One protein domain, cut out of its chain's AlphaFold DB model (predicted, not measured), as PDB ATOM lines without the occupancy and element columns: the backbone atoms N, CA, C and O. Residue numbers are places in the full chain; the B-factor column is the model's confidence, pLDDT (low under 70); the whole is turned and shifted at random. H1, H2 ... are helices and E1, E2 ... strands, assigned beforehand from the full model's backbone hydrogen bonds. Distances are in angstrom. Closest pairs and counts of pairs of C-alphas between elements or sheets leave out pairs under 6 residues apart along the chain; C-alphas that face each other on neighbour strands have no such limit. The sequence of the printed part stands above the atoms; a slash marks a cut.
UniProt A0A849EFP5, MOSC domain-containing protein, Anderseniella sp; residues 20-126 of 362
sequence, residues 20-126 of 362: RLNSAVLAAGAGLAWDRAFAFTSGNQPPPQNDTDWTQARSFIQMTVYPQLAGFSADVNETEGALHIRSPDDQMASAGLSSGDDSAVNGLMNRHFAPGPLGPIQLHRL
ATOM      1  N   ARG A  20     -20.280 -57.938 -33.708       97.12
ATOM      2  CA  ARG A  20     -20.236 -58.488 -35.076       97.12
ATOM      3  C   ARG A  20     -21.651 -58.670 -35.598       97.12
ATOM      4  O   ARG A  20     -22.476 -59.307 -34.952       97.12
ATOM      5  N   LEU A  21     -21.885 -58.193 -36.812       97.06
ATOM      6  CA  LEU A  21     -23.174 -58.274 -37.479       97.06
ATOM      7  C   LEU A  21     -23.044 -59.074 -38.776       97.06
ATOM      8  O   LEU A  21     -22.110 -58.868 -39.538       97.06
ATOM      9  N   ASN A  22     -24.039 -59.904 -39.084       97.12
ATOM     10  CA  ASN A  22     -24.144 -60.528 -40.414       97.12
ATOM     11  C   ASN A  22     -24.712 -59.547 -41.461       97.12
ATOM     12  O   ASN A  22     -24.615 -59.762 -42.666       97.12
ATOM     13  N   SER A  23     -25.382 -58.486 -40.997       97.25
ATOM     14  CA  SER A  23     -25.966 -57.435 -41.832       97.25
ATOM     15  C   SER A  23     -26.178 -56.165 -41.017       97.25
ATOM     16  O   SER A  23     -26.457 -56.259 -39.821       97.25
ATOM     17  N   ALA A  24     -26.138 -54.998 -41.654       95.69
ATOM     18  CA  ALA A  24     -26.415 -53.720 -41.001       95.69
ATOM     19  C   ALA A  24     -27.312 -52.822 -41.859       95.69
ATOM     20  O   ALA A  24     -27.281 -52.876 -43.088       95.69
ATOM     21  N   VAL A  25     -28.109 -51.987 -41.188       94.81
ATOM     22  CA  VAL A  25     -28.877 -50.906 -41.816       94.81
ATOM     23  C   VAL A  25     -28.084 -49.613 -41.680       94.81
ATOM     24  O   VAL A  25     -27.653 -49.270 -40.578       94.81
ATOM     25  N   LEU A  26     -27.885 -48.916 -42.796       95.25
ATOM     26  CA  LEU A  26     -27.202 -47.625 -42.863       95.25
ATOM     27  C   LEU A  26     -28.190 -46.556 -43.314       95.25
ATOM     28  O   LEU A  26     -29.037 -46.812 -44.173       95.25
ATOM     29  N   ALA A  27     -28.054 -45.353 -42.769       92.50
ATOM     30  CA  ALA A  27     -28.855 -44.192 -43.146       92.50
ATOM     31  C   ALA A  27     -27.982 -43.121 -43.814       92.50
ATOM     32  O   ALA A  27     -26.812 -42.962 -43.470       92.50
ATOM     33  N   ALA A  28     -28.553 -42.395 -44.779       92.44
ATOM     34  CA  ALA A  28     -27.858 -41.308 -45.465       92.44
ATOM     35  C   ALA A  28     -27.473 -40.186 -44.485       92.44
ATOM     36  O   ALA A  28     -28.241 -39.876 -43.575       92.44
ATOM     37  N   GLY A  29     -26.278 -39.610 -44.652       88.06
ATOM     38  CA  GLY A  29     -25.705 -38.620 -43.728       88.06
ATOM     39  C   GLY A  29     -25.326 -39.177 -42.346       88.06
ATOM     40  O   GLY A  29     -24.864 -38.437 -41.480       88.06
ATOM     41  N   ALA A  30     -25.513 -40.478 -42.132       88.56
ATOM     42  CA  ALA A  30     -25.229 -41.181 -40.894       88.56
ATOM     43  C   ALA A  30     -24.344 -42.412 -41.170       88.56
ATOM     44  O   ALA A  30     -23.657 -42.497 -42.191       88.56
ATOM     45  N   GLY A  31     -24.313 -43.352 -40.230       91.88
ATOM     46  CA  GLY A  31     -23.538 -44.584 -40.314       91.88
ATOM     47  C   GLY A  31     -24.411 -45.814 -40.125       91.88
ATOM     48  O   GLY A  31     -25.595 -45.829 -40.472       91.88
ATOM     49  N   LEU A  32     -23.808 -46.858 -39.560       94.44
ATOM     50  CA  LEU A  32     -24.522 -48.060 -39.140       94.44
ATOM     51  C   LEU A  32     -25.481 -47.716 -37.994       94.44
ATOM     52  O   LEU A  32     -25.108 -47.002 -37.062       94.44
ATOM     53  N   ALA A  33     -26.692 -48.273 -38.031       92.69
ATOM     54  CA  ALA A  33     -27.660 -48.133 -36.949       92.69
ATOM     55  C   ALA A  33     -27.037 -48.516 -35.598       92.69
ATOM     56  O   ALA A  33     -26.494 -49.614 -35.435       92.69
ATOM     57  N   TRP A  34     -27.145 -47.603 -34.632       93.12
ATOM     58  CA  TRP A  34     -26.593 -47.707 -33.279       93.12
ATOM     59  C   TRP A  34     -25.063 -47.696 -33.167       93.12
ATOM     60  O   TRP A  34     -24.549 -47.903 -32.071       93.12
ATOM     61  N   ASP A  35     -24.300 -47.452 -34.236       94.56
ATOM     62  CA  ASP A  35     -22.845 -47.319 -34.112       94.56
ATOM     63  C   ASP A  35     -22.466 -46.049 -33.349       94.56
ATOM     64  O   ASP A  35     -22.789 -44.934 -33.753       94.56
ATOM     65  N   ARG A  36     -21.763 -46.234 -32.228       93.56
ATOM     66  CA  ARG A  36     -21.329 -45.184 -31.298       93.56
ATOM     67  C   ARG A  36     -22.477 -44.266 -30.861       93.56
ATOM     68  O   ARG A  36     -22.229 -43.105 -30.550       93.56
ATOM     69  N   ALA A  37     -23.709 -44.775 -30.816       92.50
ATOM     70  CA  ALA A  37     -24.883 -44.026 -30.355       92.50
ATOM     71  C   ALA A  37     -24.779 -43.623 -28.874       92.50
ATOM     72  O   ALA A  37     -25.396 -42.653 -28.437       92.50
ATOM     73  N   PHE A  38     -23.959 -44.354 -28.116       93.19
ATOM     74  CA  PHE A  38     -23.724 -44.144 -26.698       93.19
ATOM     75  C   PHE A  38     -22.262 -43.781 -26.437       93.19
ATOM     76  O   PHE A  38     -21.339 -44.285 -27.087       93.19
ATOM     77  N   ALA A  39     -22.023 -42.945 -25.437       92.75
ATOM     78  CA  ALA A  39     -20.695 -42.688 -24.902       92.75
ATOM     79  C   ALA A  39     -20.784 -42.396 -23.407       92.75
ATOM     80  O   ALA A  39     -21.810 -41.950 -22.911       92.75
ATOM     81  N   PHE A  40     -19.698 -42.628 -22.680       91.12
ATOM     82  CA  PHE A  40     -19.618 -42.271 -21.270       91.12
ATOM     83  C   PHE A  40     -18.819 -40.985 -21.114       91.12
ATOM     84  O   PHE A  40     -17.721 -40.864 -21.661       91.12
ATOM     85  N   THR A  41     -19.369 -40.009 -20.399       87.19
ATOM     86  CA  THR A  41     -18.686 -38.742 -20.141       87.19
ATOM     87  C   THR A  41     -17.428 -38.982 -19.313       87.19
ATOM     88  O   THR A  41     -17.369 -39.890 -18.486       87.19
ATOM     89  N   SER A  42     -16.399 -38.164 -19.519       76.06
ATOM     90  CA  SER A  42     -15.179 -38.216 -18.703       76.06
ATOM     91  C   SER A  42     -15.344 -37.560 -17.333       76.06
ATOM     92  O   SER A  42     -14.398 -37.550 -16.549       76.06
ATOM     93  N   GLY A  43     -16.503 -36.947 -17.070       67.31
ATOM     94  CA  GLY A  43     -16.692 -36.081 -15.914       67.31
ATOM     95  C   GLY A  43     -15.753 -34.873 -15.927       67.31
ATOM     96  O   GLY A  43     -15.532 -34.307 -14.874       67.31
ATOM     97  N   ASN A  44     -15.157 -34.490 -17.069       57.75
ATOM     98  CA  ASN A  44     -14.218 -33.356 -17.182       57.75
ATOM     99  C   ASN A  44     -14.742 -32.188 -18.014       57.75
ATOM    100  O   ASN A  44     -14.120 -31.129 -18.022       57.75
ATOM    101  N   GLN A  45     -15.858 -32.367 -18.719       58.97
ATOM    102  CA  GLN A  45     -16.626 -31.328 -19.403       58.97
ATOM    103  C   GLN A  45     -18.094 -31.783 -19.412       58.97
ATOM    104  O   GLN A  45     -18.330 -32.970 -19.658       58.97
ATOM    105  N   PRO A  46     -19.076 -30.901 -19.158       56.34
ATOM    106  CA  PRO A  46     -20.470 -31.262 -19.370       56.34
ATOM    107  C   PRO A  46     -20.694 -31.538 -20.869       56.34
ATOM    108  O   PRO A  46     -20.173 -30.785 -21.702       56.34
ATOM    109  N   PRO A  47     -21.426 -32.601 -21.246       56.56
ATOM    110  CA  PRO A  47     -21.948 -32.696 -22.604       56.56
ATOM    111  C   PRO A  47     -22.875 -31.492 -22.876       56.56
ATOM    112  O   PRO A  47     -23.380 -30.887 -21.922       56.56
ATOM    113  N   PRO A  48     -23.080 -31.083 -24.141       56.25
ATOM    114  CA  PRO A  48     -24.032 -30.032 -24.475       56.25
ATOM    115  C   PRO A  48     -25.400 -30.354 -23.874       56.25
ATOM    116  O   PRO A  48     -25.804 -31.509 -23.835       56.25
ATOM    117  N   GLN A  49     -26.129 -29.329 -23.433       51.81
ATOM    118  CA  GLN A  49     -27.483 -29.497 -22.884       51.81
ATOM    119  C   GLN A  49     -28.505 -30.011 -23.907       51.81
ATOM    120  O   GLN A  49     -29.610 -30.386 -23.523       51.81
ATOM    121  N   ASN A  50     -28.143 -30.020 -25.189       53.75
ATOM    122  CA  ASN A  50     -28.998 -30.452 -26.276       53.75
ATOM    123  C   ASN A  50     -28.413 -31.753 -26.841       53.75
ATOM    124  O   ASN A  50     -27.344 -31.725 -27.453       53.75
ATOM    125  N   ASP A  51     -29.138 -32.866 -26.694       51.88
ATOM    126  CA  ASP A  51     -28.772 -34.212 -27.185       51.88
ATOM    127  C   ASP A  51     -28.658 -34.309 -28.730       51.88
ATOM    128  O   ASP A  51     -28.590 -35.396 -29.307       51.88
ATOM    129  N   THR A  52     -28.675 -33.171 -29.428       50.72
ATOM    130  CA  THR A  52     -28.599 -33.035 -30.885       50.72
ATOM    131  C   THR A  52     -27.201 -32.696 -31.387       50.72
ATOM    132  O   THR A  52     -26.903 -32.961 -32.554       50.72
ATOM    133  N   ASP A  53     -26.341 -32.126 -30.540       57.00
ATOM    134  CA  ASP A  53     -25.099 -31.512 -31.004       57.00
ATOM    135  C   ASP A  53     -23.905 -32.451 -30.794       57.00
ATOM    136  O   ASP A  53     -23.544 -32.840 -29.677       57.00
ATOM    137  N   TRP A  54     -23.253 -32.813 -31.901       59.00
ATOM    138  CA  TRP A  54     -22.008 -33.572 -31.866       59.00
ATOM    139  C   TRP A  54     -20.978 -32.862 -30.978       59.00
ATOM    140  O   TRP A  54     -20.771 -31.651 -31.062       59.00
ATOM    141  N   THR A  55     -20.305 -33.628 -30.121       61.50
ATOM    142  CA  THR A  55     -19.380 -33.094 -29.115       61.50
ATOM    143  C   THR A  55     -17.983 -33.658 -29.285       61.50
ATOM    144  O   THR A  55     -17.790 -34.815 -29.661       61.50
ATOM    145  N   GLN A  56     -16.981 -32.848 -28.941       64.00
ATOM    146  CA  GLN A  56     -15.580 -33.242 -28.994       64.00
ATOM    147  C   GLN A  56     -15.303 -34.504 -28.163       64.00
ATOM    148  O   GLN A  56     -15.702 -34.609 -27.006       64.00
ATOM    149  N   ALA A  57     -14.492 -35.410 -28.719       62.28
ATOM    150  CA  ALA A  57     -14.131 -36.680 -28.088       62.28
ATOM    151  C   ALA A  57     -13.638 -36.557 -26.629       62.28
ATOM    152  O   ALA A  57     -13.842 -37.481 -25.849       62.28
ATOM    153  N   ARG A  58     -12.988 -35.445 -26.239       69.00
ATOM    154  CA  ARG A  58     -12.456 -35.210 -24.872       69.00
ATOM    155  C   ARG A  58     -13.525 -35.113 -23.781       69.00
ATOM    156  O   ARG A  58     -13.210 -35.302 -22.608       69.00
ATOM    157  N   SER A  59     -14.771 -34.846 -24.161       74.62
ATOM    158  CA  SER A  59     -15.904 -34.855 -23.233       74.62
ATOM    159  C   SER A  59     -16.275 -36.271 -22.783       74.62
ATOM    160  O   SER A  59     -17.002 -36.430 -21.808       74.62
ATOM    161  N   PHE A  60     -15.736 -37.297 -23.446       85.31
ATOM    162  CA  PHE A  60     -15.986 -38.704 -23.155       85.31
ATOM    163  C   PHE A  60     -14.723 -39.398 -22.646       85.31
ATOM    164  O   PHE A  60     -13.605 -38.978 -22.957       85.31
ATOM    165  N   ILE A  61     -14.887 -40.474 -21.874       86.94
ATOM    166  CA  ILE A  61     -13.782 -41.398 -21.605       86.94
ATOM    167  C   ILE A  61     -13.326 -42.027 -22.927       86.94
ATOM    168  O   ILE A  61     -14.134 -42.376 -23.788       86.94
ATOM    169  N   GLN A  62     -12.013 -42.126 -23.117       87.19
ATOM    170  CA  GLN A  62     -11.409 -42.583 -24.367       87.19
ATOM    171  C   GLN A  62     -10.485 -43.758 -24.103       87.19
ATOM    172  O   GLN A  62      -9.779 -43.765 -23.100       87.19
ATOM    173  N   MET A  63     -10.400 -44.685 -25.057       90.88
ATOM    174  CA  MET A  63      -9.475 -45.823 -24.986       90.88
ATOM    175  C   MET A  63      -8.001 -45.414 -24.903       90.88
ATOM    176  O   MET A  63      -7.191 -46.172 -24.396       90.88
ATOM    177  N   THR A  64      -7.640 -44.218 -25.372       88.69
ATOM    178  CA  THR A  64      -6.279 -43.673 -25.230       88.69
ATOM    179  C   THR A  64      -5.898 -43.381 -23.778       88.69
ATOM    180  O   THR A  64      -4.713 -43.328 -23.469       88.69
ATOM    181  N   VAL A  65      -6.886 -43.170 -22.902       88.25
ATOM    182  CA  VAL A  65      -6.702 -42.908 -21.466       88.25
ATOM    183  C   VAL A  65      -7.094 -44.133 -20.638       88.25
ATOM    184  O   VAL A  65      -6.405 -44.483 -19.687       88.25
ATOM    185  N   TYR A  66      -8.182 -44.799 -21.028       91.69
ATOM    186  CA  TYR A  66      -8.770 -45.957 -20.359       91.69
ATOM    187  C   TYR A  66      -8.881 -47.128 -21.341       91.69
ATOM    188  O   TYR A  66      -9.977 -47.439 -21.820       91.69
ATOM    189  N   PRO A  67      -7.768 -47.780 -21.708       93.88
ATOM    190  CA  PRO A  67      -7.798 -48.851 -22.700       93.88
ATOM    191  C   PRO A  67      -8.603 -50.075 -22.229       93.88
ATOM    192  O   PRO A  67      -9.116 -50.819 -23.061       93.88
ATOM    193  N   GLN A  68      -8.834 -50.218 -20.916       93.94
ATOM    194  CA  GLN A  68      -9.686 -51.254 -20.317       93.94
ATOM    195  C   GLN A  68     -11.149 -51.177 -20.781       93.94
ATOM    196  O   GLN A  68     -11.889 -52.148 -20.627       93.94
ATOM    197  N   LEU A  69     -11.576 -50.059 -21.385       95.75
ATOM    198  CA  LEU A  69     -12.877 -49.957 -22.054       95.75
ATOM    199  C   LEU A  69     -13.074 -51.054 -23.107       95.75
ATOM    200  O   LEU A  69     -14.200 -51.504 -23.300       95.75
ATOM    201  N   ALA A  70     -11.992 -51.532 -23.729       94.81
ATOM    202  CA  ALA A  70     -12.039 -52.628 -24.691       94.81
ATOM    203  C   ALA A  70     -12.591 -53.935 -24.096       94.81
ATOM    204  O   ALA A  70     -13.177 -54.725 -24.824       94.81
ATOM    205  N   GLY A  71     -12.482 -54.152 -22.783       95.50
ATOM    206  CA  GLY A  71     -13.038 -55.347 -22.146       95.50
ATOM    207  C   GLY A  71     -14.559 -55.318 -21.964       95.50
ATOM    208  O   GLY A  71     -15.158 -56.346 -21.654       95.50
ATOM    209  N   PHE A  72     -15.209 -54.169 -22.168       97.69
ATOM    210  CA  PHE A  72     -16.656 -54.039 -22.016       97.69
ATOM    211  C   PHE A  72     -17.407 -54.435 -23.289       97.69
ATOM    212  O   PHE A  72     -17.006 -54.112 -24.409       97.69
ATOM    213  N   SER A  73     -18.553 -55.087 -23.093       97.06
ATOM    214  CA  SER A  73     -19.539 -55.404 -24.133       97.06
ATOM    215  C   SER A  73     -20.687 -54.417 -24.102       97.06
ATOM    216  O   SER A  73     -21.116 -54.022 -23.020       97.06
ATOM    217  N   ALA A  74     -21.264 -54.150 -25.268       97.19
ATOM    218  CA  ALA A  74     -22.581 -53.547 -25.383       97.19
ATOM    219  C   ALA A  74     -23.416 -54.330 -26.398       97.19
ATOM    220  O   ALA A  74     -22.932 -54.609 -27.492       97.19
ATOM    221  N   ASP A  75     -24.648 -54.653 -26.022       95.75
ATOM    222  CA  ASP A  75     -25.665 -55.250 -26.883       95.75
ATOM    223  C   ASP A  75     -26.876 -54.314 -26.942       95.75
ATOM    224  O   ASP A  75     -27.322 -53.800 -25.914       95.75
ATOM    225  N   VAL A  76     -27.366 -54.048 -28.151       94.94
ATOM    226  CA  VAL A  76     -28.533 -53.189 -28.383       94.94
ATOM    227  C   VAL A  76     -29.700 -54.073 -28.788       94.94
ATOM    228  O   VAL A  76     -29.701 -54.630 -29.886       94.94
ATOM    229  N   ASN A  77     -30.709 -54.143 -27.922       94.44
ATOM    230  CA  ASN A  77     -31.939 -54.879 -28.157       94.44
ATOM    231  C   ASN A  77     -33.082 -53.901 -28.447       94.44
ATOM    232  O   ASN A  77     -33.709 -53.341 -27.547       94.44
ATOM    233  N   GLU A  78     -33.363 -53.696 -29.734       91.75
ATOM    234  CA  GLU A  78     -34.407 -52.772 -30.193       91.75
ATOM    235  C   GLU A  78     -35.824 -53.247 -29.839       91.75
ATOM    236  O   GLU A  78     -36.718 -52.421 -29.677       91.75
ATOM    237  N   THR A  79     -36.034 -54.561 -29.675       93.69
ATOM    238  CA  THR A  79     -37.348 -55.117 -29.299       93.69
ATOM    239  C   THR A  79     -37.665 -54.829 -27.835       93.69
ATOM    240  O   THR A  79     -38.797 -54.488 -27.500       93.69
ATOM    241  N   GLU A  80     -36.660 -54.934 -26.966       93.94
ATOM    242  CA  GLU A  80     -36.774 -54.593 -25.544       93.94
ATOM    243  C   GLU A  80     -36.625 -53.089 -25.280       93.94
ATOM    244  O   GLU A  80     -36.984 -52.609 -24.207       93.94
ATOM    245  N   GLY A  81     -36.103 -52.330 -26.248       93.56
ATOM    246  CA  GLY A  81     -35.786 -50.916 -26.066       93.56
ATOM    247  C   GLY A  81     -34.621 -50.691 -25.097       93.56
ATOM    248  O   GLY A  81     -34.577 -49.649 -24.434       93.56
ATOM    249  N   ALA A  82     -33.682 -51.642 -25.013       95.06
ATOM    250  CA  ALA A  82     -32.617 -51.662 -24.012       95.06
ATOM    251  C   ALA A  82     -31.201 -51.759 -24.612       95.06
ATOM    252  O   ALA A  82     -30.953 -52.437 -25.607       95.06
ATOM    253  N   LEU A  83     -30.258 -51.086 -23.951       96.38
ATOM    254  CA  LEU A  83     -28.816 -51.271 -24.077       96.38
ATOM    255  C   LEU A  83     -28.344 -52.123 -22.897       96.38
ATOM    256  O   LEU A  83     -28.429 -51.673 -21.753       96.38
ATOM    257  N   HIS A  84     -27.793 -53.303 -23.164       97.75
ATOM    258  CA  HIS A  84     -27.183 -54.162 -22.151       97.75
ATOM    259  C   HIS A  84     -25.665 -54.014 -22.178       97.75
ATOM    260  O   HIS A  84     -25.020 -54.240 -23.201       97.75
ATOM    261  N   ILE A  85     -25.078 -53.668 -21.036       98.25
ATOM    262  CA  ILE A  85     -23.631 -53.562 -20.851       98.25
ATOM    263  C   ILE A  85     -23.162 -54.701 -19.958       98.25
ATOM    264  O   ILE A  85     -23.733 -54.937 -18.892       98.25
ATOM    265  N   ARG A  86     -22.087 -55.372 -20.379       98.12
ATOM    266  CA  ARG A  86     -21.369 -56.358 -19.564       98.12
ATOM    267  C   ARG A  86     -19.921 -55.924 -19.383       98.12
ATOM    268  O   ARG A  86     -19.244 -55.652 -20.380       98.12
ATOM    269  N   SER A  87     -19.473 -55.849 -18.137       97.19
ATOM    270  CA  SER A  87     -18.095 -55.518 -17.763       97.19
ATOM    271  C   SER A  87     -17.139 -56.711 -17.922       97.19
ATOM    272  O   SER A  87     -17.593 -57.838 -18.121       97.19
ATOM    273  N   PRO A  88     -15.813 -56.488 -17.830       94.62
ATOM    274  CA  PRO A  88     -14.814 -57.558 -17.925       94.62
ATOM    275  C   PRO A  88     -14.902 -58.614 -16.813       94.62
ATOM    276  O   PRO A  88     -14.405 -59.719 -16.985       94.62
ATOM    277  N   ASP A  89     -15.512 -58.275 -15.676       95.38
ATOM    278  CA  ASP A  89     -15.758 -59.164 -14.534       95.38
ATOM    279  C   ASP A  89     -17.188 -59.745 -14.526       95.38
ATOM    280  O   ASP A  89     -17.706 -60.130 -13.479       95.38
ATOM    281  N   ASP A  90     -17.831 -59.787 -15.699       95.88
ATOM    282  CA  ASP A  90     -19.154 -60.369 -15.959       95.88
ATOM    283  C   ASP A  90     -20.338 -59.732 -15.205       95.88
ATOM    284  O   ASP A  90     -21.452 -60.267 -15.216       95.88
ATOM    285  N   GLN A  91     -20.173 -58.543 -14.619       97.69
ATOM    286  CA  GLN A  91     -21.318 -57.781 -14.115       97.69
ATOM    287  C   GLN A  91     -22.135 -57.207 -15.276       97.69
ATOM    288  O   GLN A  91     -21.596 -56.734 -16.279       97.69
ATOM    289  N   MET A  92     -23.459 -57.208 -15.123       97.81
ATOM    290  CA  MET A  92     -24.387 -56.706 -16.134       97.81
ATOM    291  C   MET A  92     -25.195 -55.522 -15.609       97.81
ATOM    292  O   MET A  92     -25.636 -55.508 -14.461       97.81
ATOM    293  N   ALA A  93     -25.413 -54.535 -16.472       98.06
ATOM    294  CA  ALA A  93     -26.312 -53.413 -16.236       98.06
ATOM    295  C   ALA A  93     -27.008 -53.035 -17.545       98.06
ATOM    296  O   ALA A  93     -26.477 -53.293 -18.624       98.06
ATOM    297  N   SER A  94     -28.186 -52.423 -17.453       97.25
ATOM    298  CA  SER A  94     -28.949 -52.021 -18.637       97.25
ATOM    299  C   SER A  94     -29.461 -50.596 -18.513       97.25
ATOM    300  O   SER A  94     -29.679 -50.114 -17.402       97.25
ATOM    301  N   ALA A  95     -29.652 -49.945 -19.654       95.81
ATOM    302  CA  ALA A  95     -30.279 -48.634 -19.767       95.81
ATOM    303  C   ALA A  95     -31.252 -48.615 -20.951       95.81
ATOM    304  O   ALA A  95     -31.116 -49.407 -21.881       95.81
ATOM    305  N   GLY A  96     -32.223 -47.703 -20.937       93.38
ATOM    306  CA  GLY A  96     -33.124 -47.505 -22.077       93.38
ATOM    307  C   GLY A  96     -32.408 -46.877 -23.280       93.38
ATOM    308  O   GLY A  96     -31.471 -46.087 -23.108       93.38
ATOM    309  N   LEU A  97     -32.866 -47.201 -24.495       91.38
ATOM    310  CA  LEU A  97     -32.285 -46.671 -25.738       91.38
ATOM    311  C   LEU A  97     -32.598 -45.187 -25.985       91.38
ATOM    312  O   LEU A  97     -31.748 -44.488 -26.524       91.38
ATOM    313  N   SER A  98     -33.778 -44.697 -25.596       83.81
ATOM    314  CA  SER A  98     -34.196 -43.305 -25.830       83.81
ATOM    315  C   SER A  98     -33.819 -42.371 -24.677       83.81
ATOM    316  O   SER A  98     -33.069 -41.419 -24.857       83.81
ATOM    317  N   SER A  99     -34.339 -42.642 -23.484       75.94
ATOM    318  CA  SER A  99     -34.082 -41.907 -22.243       75.94
ATOM    319  C   SER A  99     -34.683 -42.693 -21.076       75.94
ATOM    320  O   SER A  99     -35.614 -43.480 -21.265       75.94
ATOM    321  N   GLY A 100     -34.139 -42.535 -19.871       79.56
ATOM    322  CA  GLY A 100     -34.596 -43.286 -18.705       79.56
ATOM    323  C   GLY A 100     -33.654 -43.162 -17.514       79.56
ATOM    324  O   GLY A 100     -32.801 -42.278 -17.476       79.56
ATOM    325  N   ASP A 101     -33.834 -44.048 -16.537       88.88
ATOM    326  CA  ASP A 101     -32.912 -44.159 -15.409       88.88
ATOM    327  C   ASP A 101     -31.625 -44.887 -15.824       88.88
ATOM    328  O   ASP A 101     -31.637 -46.075 -16.145       88.88
ATOM    329  N   ASP A 102     -30.510 -44.160 -15.765       93.50
ATOM    330  CA  ASP A 102     -29.172 -44.654 -16.109       93.50
ATOM    331  C   ASP A 102     -28.354 -45.066 -14.890       93.50
ATOM    332  O   ASP A 102     -27.172 -45.397 -15.012       93.50
ATOM    333  N   SER A 103     -28.955 -45.045 -13.697       93.88
ATOM    334  CA  SER A 103     -28.274 -45.316 -12.430       93.88
ATOM    335  C   SER A 103     -27.508 -46.641 -12.440       93.88
ATOM    336  O   SER A 103     -26.375 -46.693 -11.957       93.88
ATOM    337  N   ALA A 104     -28.064 -47.688 -13.055       96.62
ATOM    338  CA  ALA A 104     -27.444 -49.006 -13.131       96.62
ATOM    339  C   ALA A 104     -26.151 -49.006 -13.966       96.62
ATOM    340  O   ALA A 104     -25.104 -49.452 -13.486       96.62
ATOM    341  N   VAL A 105     -26.198 -48.490 -15.200       96.62
ATOM    342  CA  VAL A 105     -25.026 -48.441 -16.095       96.62
ATOM    343  C   VAL A 105     -23.996 -47.421 -15.622       96.62
ATOM    344  O   VAL A 105     -22.800 -47.705 -15.645       96.62
ATOM    345  N   ASN A 106     -24.439 -46.277 -15.095       94.38
ATOM    346  CA  ASN A 106     -23.556 -45.280 -14.497       94.38
ATOM    347  C   ASN A 106     -22.852 -45.869 -13.275       94.38
ATOM    348  O   ASN A 106     -21.634 -45.751 -13.145       94.38
ATOM    349  N   GLY A 107     -23.585 -46.560 -12.402       94.75
ATOM    350  CA  GLY A 107     -23.021 -47.252 -11.249       94.75
ATOM    351  C   GLY A 107     -21.998 -48.313 -11.654       94.75
ATOM    352  O   GLY A 107     -20.942 -48.398 -11.030       94.75
ATOM    353  N   LEU A 108     -22.269 -49.089 -12.709       96.25
ATOM    354  CA  LEU A 108     -21.318 -50.064 -13.249       96.25
ATOM    355  C   LEU A 108     -20.022 -49.392 -13.718       96.25
ATOM    356  O   LEU A 108     -18.938 -49.837 -13.341       96.25
ATOM    357  N   MET A 109     -20.117 -48.304 -14.482       94.56
ATOM    358  CA  MET A 109     -18.938 -47.594 -14.986       94.56
ATOM    359  C   MET A 109     -18.137 -46.911 -13.876       94.56
ATOM    360  O   MET A 109     -16.917 -47.039 -13.853       94.56
ATOM    361  N   ASN A 110     -18.795 -46.262 -12.911       92.44
ATOM    362  CA  ASN A 110     -18.115 -45.600 -11.788       92.44
ATOM    363  C   ASN A 110     -17.455 -46.588 -10.803       92.44
ATOM    364  O   ASN A 110     -16.606 -46.175 -10.017       92.44
ATOM    365  N   ARG A 111     -17.804 -47.885 -10.831       92.56
ATOM    366  CA  ARG A 111     -17.049 -48.929 -10.106       92.56
ATOM    367  C   ARG A 111     -15.721 -49.276 -10.780       92.56
ATOM    368  O   ARG A 111     -14.784 -49.660 -10.090       92.56
ATOM    369  N   HIS A 112     -15.653 -49.161 -12.104       92.50
ATOM    370  CA  HIS A 112     -14.493 -49.569 -12.902       92.50
ATOM    371  C   HIS A 112     -13.544 -48.419 -13.226       92.50
ATOM    372  O   HIS A 112     -12.351 -48.634 -13.431       92.50
ATOM    373  N   PHE A 113     -14.068 -47.201 -13.276       89.12
ATOM    374  CA  PHE A 113     -13.327 -46.020 -13.675       89.12
ATOM    375  C   PHE A 113     -13.526 -44.927 -12.633       89.12
ATOM    376  O   PHE A 113     -14.649 -44.640 -12.218       89.12
ATOM    377  N   ALA A 114     -12.419 -44.317 -12.213       80.19
ATOM    378  CA  ALA A 114     -12.465 -43.220 -11.263       80.19
ATOM    379  C   ALA A 114     -13.197 -42.009 -11.881       80.19
ATOM    380  O   ALA A 114     -12.915 -41.658 -13.032       80.19
ATOM    381  N   PRO A 115     -14.101 -41.350 -11.134       70.19
ATOM    382  CA  PRO A 115     -14.692 -40.078 -11.538       70.19
ATOM    383  C   PRO A 115     -13.628 -39.036 -11.902       70.19
ATOM    384  O   PRO A 115     -12.582 -38.950 -11.252       70.19
ATOM    385  N   GLY A 116     -13.908 -38.216 -12.915       67.56
ATOM    386  CA  GLY A 116     -13.071 -37.068 -13.257       67.56
ATOM    387  C   GLY A 116     -13.274 -35.891 -12.288       67.56
ATOM    388  O   GLY A 116     -14.255 -35.862 -11.542       67.56
ATOM    389  N   PRO A 117     -12.380 -34.884 -12.285       64.06
ATOM    390  CA  PRO A 117     -12.492 -33.681 -11.454       64.06
ATOM    391  C   PRO A 117     -13.808 -32.885 -11.540       64.06
ATOM    392  O   PRO A 117     -14.061 -32.112 -10.619       64.06
ATOM    393  N   LEU A 118     -14.642 -33.028 -12.580       60.47
ATOM    394  CA  LEU A 118     -15.975 -32.391 -12.642       60.47
ATOM    395  C   LEU A 118     -17.147 -33.348 -12.357       60.47
ATOM    396  O   LEU A 118     -18.295 -32.926 -12.488       60.47
ATOM    397  N   GLY A 119     -16.905 -34.597 -11.944       74.06
ATOM    398  CA  GLY A 119     -17.960 -35.472 -11.428       74.06
ATOM    399  C   GLY A 119     -17.946 -36.917 -11.937       74.06
ATOM    400  O   GLY A 119     -17.006 -37.346 -12.614       74.06
ATOM    401  N   PRO A 120     -18.983 -37.695 -11.574       82.69
ATOM    402  CA  PRO A 120     -19.094 -39.101 -11.943       82.69
ATOM    403  C   PRO A 120     -19.255 -39.282 -13.452       82.69
ATOM    404  O   PRO A 120     -19.777 -38.418 -14.158       82.69
ATOM    405  N   ILE A 121     -18.850 -40.455 -13.927       87.38
ATOM    406  CA  ILE A 121     -19.061 -40.887 -15.306       87.38
ATOM    407  C   ILE A 121     -20.557 -41.094 -15.535       87.38
ATOM    408  O   ILE A 121     -21.222 -41.772 -14.747       87.38
ATOM    409  N   GLN A 122     -21.085 -40.521 -16.613       89.56
ATOM    410  CA  GLN A 122     -22.497 -40.623 -16.970       89.56
ATOM    411  C   GLN A 122     -22.661 -41.093 -18.409       89.56
ATOM    412  O   GLN A 122     -21.894 -40.699 -19.288       89.56
ATOM    413  N   LEU A 123     -23.658 -41.942 -18.641       91.06
ATOM    414  CA  LEU A 123     -24.095 -42.316 -19.972       91.06
ATOM    415  C   LEU A 123     -24.621 -41.072 -20.684       91.06
ATOM    416  O   LEU A 123     -25.443 -40.325 -20.162       91.06
ATOM    417  N   HIS A 124     -24.141 -40.885 -21.897       88.94
ATOM    418  CA  HIS A 124     -24.610 -39.895 -22.835       88.94
ATOM    419  C   HIS A 124     -25.092 -40.609 -24.095       88.94
ATOM    420  O   HIS A 124     -24.504 -41.610 -24.523       88.94
ATOM    421  N   ARG A 125     -26.159 -40.078 -24.683       87.62
ATOM    422  CA  ARG A 125     -26.780 -40.576 -25.910       87.62
ATOM    423  C   ARG A 125     -26.931 -39.432 -26.884       87.62
ATOM    424  O   ARG A 125     -27.149 -38.303 -26.462       87.62
ATOM    425  N   LEU A 126     -26.879 -39.735 -28.170       78.62
ATOM    426  CA  LEU A 126     -27.327 -38.795 -29.188       78.62
ATOM    427  C   LEU A 126     -28.783 -39.098 -29.542       78.62
ATOM    428  O   LEU A 126     -29.155 -40.250 -29.755       78.62
TER     429      LEU A 126
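This is residues 20 to 126 of the 362 residues of the protein "MOSC domain-containing protein" of Anderseniella sp (UniProt A0A849EFP5). With little regular structure, this is a small antiparallel meander, E3 E4 E5, each strand beside the one before, with H2 over one face as a second layer; the short antiparallel pair E2 and E6 lies near the middle, E1 far out. The 107 printed residues hold, in order, E1 E2 H1 E3 E4 E5 H2 E6, mixed, with 40 residues in named elements. It is compact: radius of gyration of the C-alphas 13.9 A, spans 39 by 32 by 28 A.

Start at E1, residues 23 to 26, which pairs with no named strand. E2, residues 38 to 40, is antiparallel to E6, residues 123 to 125; N 39 and O 124 are 3.0 A apart. E3, residues 73 to 77, and E4, residues 82 to 86, form a hairpin, with N 75 to O 84 at 2.9 A; E4 and E5, residues 92 to 96, form another, with N 83 to O 95 at 2.8 A. H2, residues 103 to 112, is on this sheet, height 7.9 A over the sheet; its closest C-alphas to E5, Val 105 and Ala 93, are 5.1 A apart. H1, residues 67 to 71, is not on it. Within hydrogen-bond range are 5 of 6 O i to N i+4 pairs in H2, 0 of 1 in H1, where 2 of 2 O i to N i+3 pairs are.

Find C-alpha 23, where E1 begins, at (-25.966, -57.435, -41.832), and C-alpha 125, where E6 ends, at (-26.780, -40.576, -25.910). H2 runs 14.4 A, E5 14.0 A.

The printed part has no cut. The links E1 to E2 and E2 to H1 are long; pLDDT is under 70 at residues 43 to 58 and 116 to 118.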